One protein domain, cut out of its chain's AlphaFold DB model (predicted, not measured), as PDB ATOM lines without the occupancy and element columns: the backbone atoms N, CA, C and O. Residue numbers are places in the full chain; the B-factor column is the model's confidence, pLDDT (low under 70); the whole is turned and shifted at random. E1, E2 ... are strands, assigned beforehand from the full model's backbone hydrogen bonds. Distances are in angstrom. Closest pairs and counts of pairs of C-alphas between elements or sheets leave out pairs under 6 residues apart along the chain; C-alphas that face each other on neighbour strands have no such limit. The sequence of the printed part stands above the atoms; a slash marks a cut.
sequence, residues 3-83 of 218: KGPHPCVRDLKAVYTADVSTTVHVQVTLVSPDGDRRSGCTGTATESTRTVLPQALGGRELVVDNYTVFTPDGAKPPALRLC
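This is residues 3 to 83 of the 218 residues of an uncharacterized protein of Streptomyces mangrovisoli (UniProt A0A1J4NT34). With little regular structure, a long hairpin, E1 and E2, is widened near its turn by a short one, E3 and E4. Residues 32 to 60 loop beyond its open end and back. Of 81 printed residues, 28 form one mixed sheet, strands E1 to E4 in order, all strand by class. The whole is loose, radius of gyration of the C-alphas 15.2 A, spanning 44 by 23 by 19 A.

E1, residues 10 to 20, and E2, residues 23 to 31, are an antiparallel hairpin; find N 15 and O 27 within hydrogen-bond range, 2.8 A. E3, residues 61 to 64, is parallel to E2; N 63 and O 24 are 2.8 A apart. E3 and E4, residues 68 to 71, are an antiparallel hairpin; N 62 and O 70 are 2.8 A apart.

Find C-alpha 10 at (15.564, 0.473, 59.571); from there E1 runs 28.8 A. E4 ends at C-alpha 71, (5.754, -6.155, 33.701).

The printed part has no cut and one long link, E2 to E3; residue 35 has pLDDT under 70.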
ATOM      1  N   LYS A   3      14.486 -10.591  60.311       88.69
ATOM      2  CA  LYS A   3      13.586 -10.548  61.475       88.69
ATOM      3  C   LYS A   3      14.283 -11.110  62.715       88.69
ATOM      4  O   LYS A   3      14.989 -12.110  62.621       88.69
ATOM      5  N   GLY A   4      14.022 -10.521  63.880       85.50
ATOM      6  CA  GLY A   4      14.607 -10.934  65.156       85.50
ATOM      7  C   GLY A   4      13.869 -10.347  66.366       85.50
ATOM      8  O   GLY A   4      12.826  -9.712  66.196       85.50
ATOM      9  N   PRO A   5      14.391 -10.560  67.588       82.69
ATOM     10  CA  PRO A   5      13.807 -10.047  68.833       82.69
ATOM     11  C   PRO A   5      13.917  -8.518  68.981       82.69
ATOM     12  O   PRO A   5      13.208  -7.919  69.786       82.69
ATOM     13  N   HIS A   6      14.781  -7.881  68.191       83.88
ATOM     14  CA  HIS A   6      14.915  -6.430  68.089       83.88
ATOM     15  C   HIS A   6      14.625  -5.969  66.651       83.88
ATOM     16  O   HIS A   6      14.662  -6.795  65.737       83.88
ATOM     17  N   PRO A   7      14.345  -4.670  66.416       84.75
ATOM     18  CA  PRO A   7      14.156  -4.146  65.067       84.75
ATOM     19  C   PRO A   7      15.387  -4.400  64.188       84.75
ATOM     20  O   PRO A   7      16.435  -3.780  64.373       84.75
ATOM     21  N   CYS A   8      15.233  -5.318  63.236       89.38
ATOM     22  CA  CYS A   8      16.291  -5.752  62.324       89.38
ATOM     23  C   CYS A   8      16.358  -4.923  61.046       89.38
ATOM     24  O   CYS A   8      17.376  -4.926  60.376       89.38
ATOM     25  N   VAL A   9      15.297  -4.193  60.713       91.62
ATOM     26  CA  VAL A   9      15.252  -3.335  59.532       91.62
ATOM     27  C   VAL A   9      14.956  -1.908  59.960       91.62
ATOM     28  O   VAL A   9      14.053  -1.659  60.758       91.62
ATOM     29  N   ARG A  10      15.736  -0.973  59.425       90.69
ATOM     30  CA  ARG A  10      15.564   0.473  59.571       90.69
ATOM     31  C   ARG A  10      15.650   1.130  58.201       90.69
ATOM     32  O   ARG A  10      16.206   0.551  57.271       90.69
ATOM     33  N   ASP A  11      15.078   2.324  58.087       91.81
ATOM     34  CA  ASP A  11      15.160   3.170  56.889       91.81
ATOM     35  C   ASP A  11      14.767   2.462  55.577       91.81
ATOM     36  O   ASP A  11      15.308   2.762  54.512       91.81
ATOM     37  N   LEU A  12      13.815   1.519  55.650       93.81
ATOM     38  CA  LEU A  12      13.292   0.813  54.483       93.81
ATOM     39  C   LEU A  12      12.558   1.789  53.558       93.81
ATOM     40  O   LEU A  12      11.487   2.302  53.891       93.81
ATOM     41  N   LYS A  13      13.091   1.992  52.358       95.31
ATOM     42  CA  LYS A  13      12.516   2.889  51.351       95.31
ATOM     43  C   LYS A  13      12.682   2.324  49.946       95.31
ATOM     44  O   LYS A  13      13.708   1.727  49.635       95.31
ATOM     45  N   ALA A  14      11.681   2.560  49.105       95.25
ATOM     46  CA  ALA A  14      11.784   2.395  47.662       95.25
ATOM     47  C   ALA A  14      12.068   3.756  47.019       95.25
ATOM     48  O   ALA A  14      11.348   4.732  47.245       95.25
ATOM     49  N   VAL A  15      13.116   3.823  46.209       95.06
ATOM     50  CA  VAL A  15      13.599   5.052  45.579       95.06
ATOM     51  C   VAL A  15      13.533   4.872  44.073       95.06
ATOM     52  O   VAL A  15      14.181   3.979  43.540       95.06
ATOM     53  N   TYR A  16      12.759   5.709  43.384       93.69
ATOM     54  CA  TYR A  16      12.875   5.849  41.934       93.69
ATOM     55  C   TYR A  16      14.275   6.370  41.595       93.69
ATOM     56  O   TYR A  16      14.698   7.389  42.144       93.69
ATOM     57  N   THR A  17      14.993   5.671  40.722       92.00
ATOM     58  CA  THR A  17      16.379   6.015  40.377       92.00
ATOM     59  C   THR A  17      16.509   6.573  38.968       92.00
ATOM     60  O   THR A  17      17.246   7.539  38.780       92.00
ATOM     61  N   ALA A  18      15.804   6.005  37.988       89.56
ATOM     62  CA  ALA A  18      15.856   6.456  36.600       89.56
ATOM     63  C   ALA A  18      14.721   5.876  35.743       89.56
ATOM     64  O   ALA A  18      14.160   4.824  36.054       89.56
ATOM     65  N   ASP A  19      14.475   6.527  34.609       86.19
ATOM     66  CA  ASP A  19      13.819   5.952  33.438       86.19
ATOM     67  C   ASP A  19      14.924   5.585  32.432       86.19
ATOM     68  O   ASP A  19      15.759   6.428  32.091       86.19
ATOM     69  N   VAL A  20      14.948   4.341  31.950       83.81
ATOM     70  CA  VAL A  20      15.915   3.883  30.942       83.81
ATOM     71  C   VAL A  20      15.151   3.280  29.771       83.81
ATOM     72  O   VAL A  20      14.726   2.133  29.808       83.81
ATOM     73  N   SER A  21      14.980   4.053  28.697       85.38
ATOM     74  CA  SER A  21      14.223   3.625  27.512       85.38
ATOM     75  C   SER A  21      12.794   3.166  27.868       85.38
ATOM     76  O   SER A  21      11.925   4.000  28.122       85.38
ATOM     77  N   THR A  22      12.546   1.854  27.912       87.25
ATOM     78  CA  THR A  22      11.252   1.214  28.189       87.25
ATOM     79  C   THR A  22      11.116   0.695  29.622       87.25
ATOM     80  O   THR A  22      10.106   0.066  29.938       87.25
ATOM     81  N   THR A  23      12.099   0.950  30.491       92.25
ATOM     82  CA  THR A  23      12.114   0.488  31.883       92.25
ATOM     83  C   THR A  23      12.091   1.648  32.879       92.25
ATOM     84  O   THR A  23      12.634   2.728  32.642       92.25
ATOM     85  N   VAL A  24      11.469   1.404  34.031       94.94
ATOM     86  CA  VAL A  24      11.493   2.269  35.213       94.94
ATOM     87  C   VAL A  24      12.302   1.562  36.288       94.94
ATOM     88  O   VAL A  24      11.991   0.427  36.637       94.94
ATOM     89  N   HIS A  25      13.317   2.219  36.837       95.38
ATOM     90  CA  HIS A  25      14.171   1.637  37.865       95.38
ATOM     91  C   HIS A  25      13.786   2.148  39.253       95.38
ATOM     92  O   HIS A  25      13.665   3.353  39.496       95.38
ATOM     93  N   VAL A  26      13.606   1.207  40.175       96.12
ATOM     94  CA  VAL A  26      13.384   1.457  41.597       96.12
ATOM     95  C   VAL A  26      14.405   0.659  42.396       96.12
ATOM     96  O   VAL A  26      14.640  -0.517  42.141       96.12
ATOM     97  N   GLN A  27      14.998   1.290  43.396       94.94
ATOM     98  CA  GLN A  27      15.900   0.636  44.329       94.94
ATOM     99  C   GLN A  27      15.245   0.547  45.703       94.94
ATOM    100  O   GLN A  27      14.752   1.549  46.227       94.94
ATOM    101  N   VAL A  28      15.245  -0.641  46.299       93.75
ATOM    102  CA  VAL A  28      14.842  -0.849  47.686       93.75
ATOM    103  C   VAL A  28      16.091  -0.769  48.549       93.75
ATOM    104  O   VAL A  28      17.006  -1.579  48.452       93.75
ATOM    105  N   THR A  29      16.140   0.230  49.419       92.50
ATOM    106  CA  THR A  29      17.251   0.408  50.358       92.50
ATOM    107  C   THR A  29      16.759   0.217  51.777       92.50
ATOM    108  O   THR A  29      15.659   0.659  52.112       92.50
ATOM    109  N   LEU A  30      17.591  -0.399  52.610       92.25
ATOM    110  CA  LEU A  30      17.347  -0.593  54.030       92.25
ATOM    111  C   LEU A  30      18.669  -0.589  54.795       92.25
ATOM    112  O   LEU A  30      19.731  -0.822  54.219       92.25
ATOM    113  N   VAL A  31      18.588  -0.385  56.104       90.06
ATOM    114  CA  VAL A  31      19.686  -0.586  57.050       90.06
ATOM    115  C   VAL A  31      19.347  -1.793  57.917       90.06
ATOM    116  O   VAL A  31      18.291  -1.827  58.551       90.06
ATOM    117  N   SER A  32      20.230  -2.789  57.946       85.81
ATOM    118  CA  SER A  32      20.060  -4.006  58.745       85.81
ATOM    119  C   SER A  32      21.419  -4.532  59.204       85.81
ATOM    120  O   SER A  32      22.363  -4.483  58.414       85.81
ATOM    121  N   PRO A  33      21.535  -5.105  60.417       83.19
ATOM    122  CA  PRO A  33      22.693  -5.907  60.811       83.19
ATOM    123  C   PRO A  33      22.660  -7.297  60.137       83.19
ATOM    124  O   PRO A  33      23.058  -8.297  60.734       83.19
ATOM    125  N   ASP A  34      22.122  -7.378  58.915       71.19
ATOM    126  CA  ASP A  34      21.984  -8.639  58.191       71.19
ATOM    127  C   ASP A  34      23.369  -9.235  57.933       71.19
ATOM    128  O   ASP A  34      24.329  -8.512  57.664       71.19
ATOM    129  N   GLY A  35      23.490 -10.552  58.061       69.50
ATOM    130  CA  GLY A  35      24.780 -11.245  58.015       69.50
ATOM    131  C   GLY A  35      25.562 -11.273  59.338       69.50
ATOM    132  O   GLY A  35      26.417 -12.148  59.496       69.50
ATOM    133  N   ASP A  36      25.241 -10.436  60.334       81.19
ATOM    134  CA  ASP A  36      25.742 -10.622  61.701       81.19
ATOM    135  C   ASP A  36      24.846 -11.605  62.462       81.19
ATOM    136  O   ASP A  36      23.792 -11.250  62.990       81.19
ATOM    137  N   ARG A  37      25.291 -12.861  62.580       75.88
ATOM    138  CA  ARG A  37      24.553 -13.902  63.317       75.88
ATOM    139  C   ARG A  37      24.342 -13.571  64.800       75.88
ATOM    140  O   ARG A  37      23.432 -14.134  65.404       75.88
ATOM    141  N   ARG A  38      25.145 -12.680  65.397       83.19
ATOM    142  CA  ARG A  38      25.011 -12.270  66.808       83.19
ATOM    143  C   ARG A  38      23.914 -11.228  67.021       83.19
ATOM    144  O   ARG A  38      23.480 -11.052  68.154       83.19
ATOM    145  N   SER A  39      23.434 -10.590  65.953       82.25
ATOM    146  CA  SER A  39      22.364  -9.587  66.008       82.25
ATOM    147  C   SER A  39      20.991 -10.162  66.389       82.25
ATOM    148  O   SER A  39      20.085  -9.415  66.751       82.25
ATOM    149  N   GLY A  40      20.813 -11.486  66.289       83.94
ATOM    150  CA  GLY A  40      19.520 -12.148  66.483       83.94
ATOM    151  C   GLY A  40      18.548 -11.982  65.307       83.94
ATOM    152  O   GLY A  40      17.420 -12.467  65.385       83.94
ATOM    153  N   CYS A  41      18.970 -11.342  64.213       87.81
ATOM    154  CA  CYS A  41      18.184 -11.130  62.997       87.81
ATOM    155  C   CYS A  41      18.239 -12.338  62.047       87.81
ATOM    156  O   CYS A  41      18.664 -12.224  60.904       87.81
ATOM    157  N   THR A  42      17.854 -13.518  62.534       86.12
ATOM    158  CA  THR A  42      18.001 -14.796  61.810       86.12
ATOM    159  C   THR A  42      16.746 -15.245  61.066       86.12
ATOM    160  O   THR A  42      16.798 -16.190  60.282       86.12
ATOM    161  N   GLY A  43      15.606 -14.604  61.321       86.75
ATOM    162  CA  GLY A  43      14.344 -14.909  60.660       86.75
ATOM    163  C   GLY A  43      14.122 -14.085  59.398       86.75
ATOM    164  O   GLY A  43      14.832 -13.120  59.119       86.75
ATOM    165  N   THR A  44      13.055 -14.419  58.677       88.12
ATOM    166  CA  THR A  44      12.560 -13.636  57.544       88.12
ATOM    167  C   THR A  44      11.139 -13.131  57.800       88.12
ATOM    168  O   THR A  44      10.313 -13.792  58.431       88.12
ATOM    169  N   ALA A  45      10.864 -11.917  57.337       87.19
ATOM    170  CA  ALA A  45       9.556 -11.276  57.327       87.19
ATOM    171  C   ALA A  45       9.293 -10.623  55.967       87.19
ATOM    172  O   ALA A  45      10.225 -10.180  55.283       87.19
ATOM    173  N   THR A  46       8.017 -10.534  55.606       89.50
ATOM    174  CA  THR A  46       7.552  -9.699  54.499       89.50
ATOM    175  C   THR A  46       7.324  -8.286  55.017       89.50
ATOM    176  O   THR A  46       6.630  -8.110  56.012       89.50
ATOM    177  N   GLU A  47       7.876  -7.297  54.320       89.62
ATOM    178  CA  GLU A  47       7.658  -5.876  54.590       89.62
ATOM    179  C   GLU A  47       7.256  -5.174  53.298       89.62
ATOM    180  O   GLU A  47       7.513  -5.676  52.200       89.62
ATOM    181  N   SER A  48       6.638  -4.005  53.427       91.06
ATOM    182  CA  SER A  48       6.223  -3.205  52.278       91.06
ATOM    183  C   SER A  48       6.733  -1.777  52.389       91.06
ATOM    184  O   SER A  48       6.838  -1.208  53.472       91.06
ATOM    185  N   THR A  49       7.042  -1.191  51.240       94.12
ATOM    186  CA  THR A  49       7.423   0.211  51.098       94.12
ATOM    187  C   THR A  49       6.737   0.772  49.857       94.12
ATOM    188  O   THR A  49       6.150   0.022  49.071       94.12
ATOM    189  N   ARG A  50       6.734   2.093  49.700       93.38
ATOM    190  CA  ARG A  50       6.054   2.770  48.594       93.38
ATOM    191  C   ARG A  50       6.958   3.840  48.016       93.38
ATOM    192  O   ARG A  50       7.720   4.474  48.737       93.38
ATOM    193  N   THR A  51       6.823   4.049  46.718       93.19
ATOM    194  CA  THR A  51       7.462   5.147  46.003       93.19
ATOM    195  C   THR A  51       6.465   5.732  45.015       93.19
ATOM    196  O   THR A  51       5.516   5.054  44.611       93.19
ATOM    197  N   VAL A  52       6.656   6.996  44.658       92.19
ATOM    198  CA  VAL A  52       5.845   7.671  43.645       92.19
ATOM    199  C   VAL A  52       6.693   7.774  42.393       92.19
ATOM    200  O   VAL A  52       7.785   8.336  42.423       92.19
ATOM    201  N   LEU A  53       6.193   7.208  41.299       91.75
ATOM    202  CA  LEU A  53       6.842   7.341  40.005       91.75
ATOM    203  C   LEU A  53       6.564   8.743  39.438       91.75
ATOM    204  O   LEU A  53       5.433   9.221  39.571       91.75
ATOM    205  N   PRO A  54       7.537   9.390  38.767       90.56
ATOM    206  CA  PRO A  54       7.322  10.694  38.133       90.56
ATOM    207  C   PRO A  54       6.208  10.681  37.079       90.56
ATOM    208  O   PRO A  54       5.564  11.696  36.826       90.56
ATOM    209  N   GLN A  55       5.985   9.520  36.462       89.75
ATOM    210  CA  GLN A  55       4.930   9.265  35.490       89.75
ATOM    211  C   GLN A  55       4.301   7.900  35.763       89.75
ATOM    212  O   GLN A  55       4.942   7.015  36.334       89.75
ATOM    213  N   ALA A  56       3.060   7.702  35.317       89.56
ATOM    214  CA  ALA A  56       2.408   6.398  35.396       89.56
ATOM    215  C   ALA A  56       3.267   5.319  34.714       89.56
ATOM    216  O   ALA A  56       3.836   5.563  33.650       89.56
ATOM    217  N   LEU A  57       3.349   4.123  35.309       90.50
ATOM    218  CA  LEU A  57       4.161   3.027  34.762       90.50
ATOM    219  C   LEU A  57       3.760   2.706  33.309       90.50
ATOM    220  O   LEU A  57       4.623   2.532  32.452       90.50
ATOM    221  N   GLY A  58       2.460   2.741  33.002       89.25
ATOM    222  CA  GLY A  58       1.959   2.468  31.654       89.25
ATOM    223  C   GLY A  58       2.265   1.028  31.247       89.25
ATOM    224  O   GLY A  58       2.072   0.127  32.056       89.25
ATOM    225  N   GLY A  59       2.751   0.829  30.018       88.75
ATOM    226  CA  GLY A  59       3.241  -0.464  29.517       88.75
ATOM    227  C   GLY A  59       4.732  -0.719  29.772       88.75
ATOM    228  O   GLY A  59       5.295  -1.633  29.182       88.75
ATOM    229  N   ARG A  60       5.396   0.113  30.586       92.81
ATOM    230  CA  ARG A  60       6.834  -0.009  30.862       92.81
ATOM    231  C   ARG A  60       7.102  -1.092  31.898       92.81
ATOM    232  O   ARG A  60       6.300  -1.312  32.807       92.81
ATOM    233  N   GLU A  61       8.256  -1.729  31.783       94.69
ATOM    234  CA  GLU A  61       8.726  -2.702  32.766       94.69
ATOM    235  C   GLU A  61       9.280  -1.980  34.006       94.69
ATOM    236  O   GLU A  61       9.880  -0.909  33.904       94.69
ATOM    237  N   LEU A  62       9.084  -2.555  35.192       94.94
ATOM    238  CA  LEU A  62       9.641  -2.071  36.454       94.94
ATOM    239  C   LEU A  62      10.833  -2.946  36.845       94.94
ATOM    240  O   LEU A  62      10.664  -4.133  37.108       94.94
ATOM    241  N   VAL A  63      12.015  -2.353  36.955       95.25
ATOM    242  CA  VAL A  63      13.231  -3.017  37.431       95.25
ATOM    243  C   VAL A  63      13.452  -2.662  38.899       95.25
ATOM    244  O   VAL A  63      13.573  -1.487  39.244       95.25
ATOM    245  N   VAL A  64      13.539  -3.677  39.757       94.50
ATOM    246  CA  VAL A  64      13.854  -3.551  41.183       94.50
ATOM    247  C   VAL A  64      15.274  -4.053  41.446       94.50
ATOM    248  O   VAL A  64      15.643  -5.152  41.024       94.50
ATOM    249  N   ASP A  65      16.081  -3.227  42.117       89.00
ATOM    250  CA  ASP A  65      17.461  -3.526  42.543       89.00
ATOM    251  C   ASP A  65      18.420  -3.961  41.414       89.00
ATOM    252  O   ASP A  65      19.452  -4.576  41.664       89.00
ATOM    253  N   ASN A  66      18.123  -3.554  40.173       81.50
ATOM    254  CA  ASN A  66      18.856  -3.790  38.912       81.50
ATOM    255  C   ASN A  66      18.628  -5.129  38.197       81.50
ATOM    256  O   ASN A  66      19.015  -5.234  37.037       81.50
ATOM    257  N   TYR A  67      18.011  -6.127  38.826       84.12
ATOM    258  CA  TYR A  67      17.894  -7.472  38.232       84.12
ATOM    259  C   TYR A  67      16.479  -8.042  38.251       84.12
ATOM    260  O   TYR A  67      16.137  -8.850  37.390       84.12
ATOM    261  N   THR A  68      15.632  -7.636  39.199       93.19
ATOM    262  CA  THR A  68      14.276  -8.186  39.285       93.19
ATOM    263  C   THR A  68      13.350  -7.358  38.413       93.19
ATOM    264  O   THR A  68      13.040  -6.218  38.754       93.19
ATOM    265  N   VAL A  69      12.905  -7.914  37.290       94.31
ATOM    266  CA  VAL A  69      12.064  -7.189  36.332       94.31
ATOM    267  C   VAL A  69      10.609  -7.619  36.468       94.31
ATOM    268  O   VAL A  69      10.299  -8.806  36.547       94.31
ATOM    269  N   PHE A  70       9.706  -6.649  36.482       94.31
ATOM    270  CA  PHE A  70       8.265  -6.844  36.496       94.31
ATOM    271  C   PHE A  70       7.630  -6.171  35.286       94.31
ATOM    272  O   PHE A  70       8.082  -5.125  34.835       94.31
ATOM    273  N   THR A  71       6.523  -6.722  34.808       93.19
ATOM    274  CA  THR A  71       5.754  -6.155  33.701       93.19
ATOM    275  C   THR A  71       4.277  -6.009  34.078       93.19
ATOM    276  O   THR A  71       3.730  -6.864  34.789       93.19
ATOM    277  N   PRO A  72       3.608  -4.929  33.636       92.19
ATOM    278  CA  PRO A  72       2.158  -4.787  33.760       92.19
ATOM    279  C   PRO A  72       1.404  -5.805  32.888       92.19
ATOM    280  O   PRO A  72       0.247  -6.132  33.169       92.19
ATOM    281  N   ASP A  73       2.053  -6.357  31.860       88.12
ATOM    282  CA  ASP A  73       1.402  -7.208  30.876       88.12
ATOM    283  C   ASP A  73       0.903  -8.527  31.467       88.12
ATOM    284  O   ASP A  73       1.642  -9.357  32.016       88.12
ATOM    285  N   GLY A  74      -0.402  -8.743  31.302       83.00
ATOM    286  CA  GLY A  74      -1.097  -9.923  31.798       83.00
ATOM    287  C   GLY A  74      -1.293  -9.949  33.317       83.00
ATOM    288  O   GLY A  74      -1.770 -10.979  33.814       83.00
ATOM    289  N   ALA A  75      -0.958  -8.861  34.022       88.88
ATOM    290  CA  ALA A  75      -1.240  -8.635  35.436       88.88
ATOM    291  C   ALA A  75      -2.516  -7.793  35.618       88.88
ATOM    292  O   ALA A  75      -2.917  -7.034  34.738       88.88
ATOM    293  N   LYS A  76      -3.189  -7.944  36.763       86.94
ATOM    294  CA  LYS A  76      -4.344  -7.108  37.121       86.94
ATOM    295  C   LYS A  76      -3.847  -5.908  37.933       86.94
ATOM    296  O   LYS A  76      -3.316  -6.143  39.021       86.94
ATOM    297  N   PRO A  77      -4.037  -4.657  37.475       84.31
ATOM    298  CA  PRO A  77      -3.644  -3.485  38.248       84.31
ATOM    299  C   PRO A  77      -4.256  -3.492  39.660       84.31
ATOM    300  O   PRO A  77      -5.411  -3.899  39.812       84.31
ATOM    301  N   PRO A  78      -3.518  -3.053  40.698       86.06
ATOM    302  CA  PRO A  78      -2.176  -2.455  40.658       86.06
ATOM    303  C   PRO A  78      -1.019  -3.472  40.718       86.06
ATOM    304  O   PRO A  78       0.130  -3.070  40.886       86.06
ATOM    305  N   ALA A  79      -1.292  -4.778  40.637       90.94
ATOM    306  CA  ALA A  79      -0.245  -5.793  40.671       90.94
ATOM    307  C   ALA A  79       0.552  -5.828  39.359       90.94
ATOM    308  O   ALA A  79       0.024  -5.522  38.289       90.94
ATOM    309  N   LEU A  80       1.805  -6.273  39.454       93.19
ATOM    310  CA  LEU A  80       2.684  -6.544  38.318       93.19
ATOM    311  C   LEU A  80       3.056  -8.026  38.296       93.19
ATOM    312  O   LEU A  80       3.053  -8.699  39.330       93.19
ATOM    313  N   ARG A  81       3.384  -8.538  37.112       91.75
ATOM    314  CA  ARG A  81       3.874  -9.903  36.929       91.75
ATOM    315  C   ARG A  81       5.397  -9.897  36.960       91.75
ATOM    316  O   ARG A  81       6.010  -9.123  36.236       91.75
ATOM    317  N   LEU A  82       5.993 -10.789  37.746       91.69
ATOM    318  CA  LEU A  82       7.433 -11.043  37.703       91.69
ATOM    319  C   LEU A  82       7.814 -11.644  36.341       91.69
ATOM    320  O   LEU A  82       7.160 -12.576  35.860       91.69
ATOM    321  N   CYS A  83       8.845 -11.094  35.711       89.50
ATOM    322  CA  CYS A  83       9.409 -11.630  34.481       89.50
ATOM    323  C   CYS A  83      10.294 -12.838  34.801       89.50
ATOM    324  O   CYS A  83      10.966 -12.862  35.828       89.50
TER     325      CYS A  83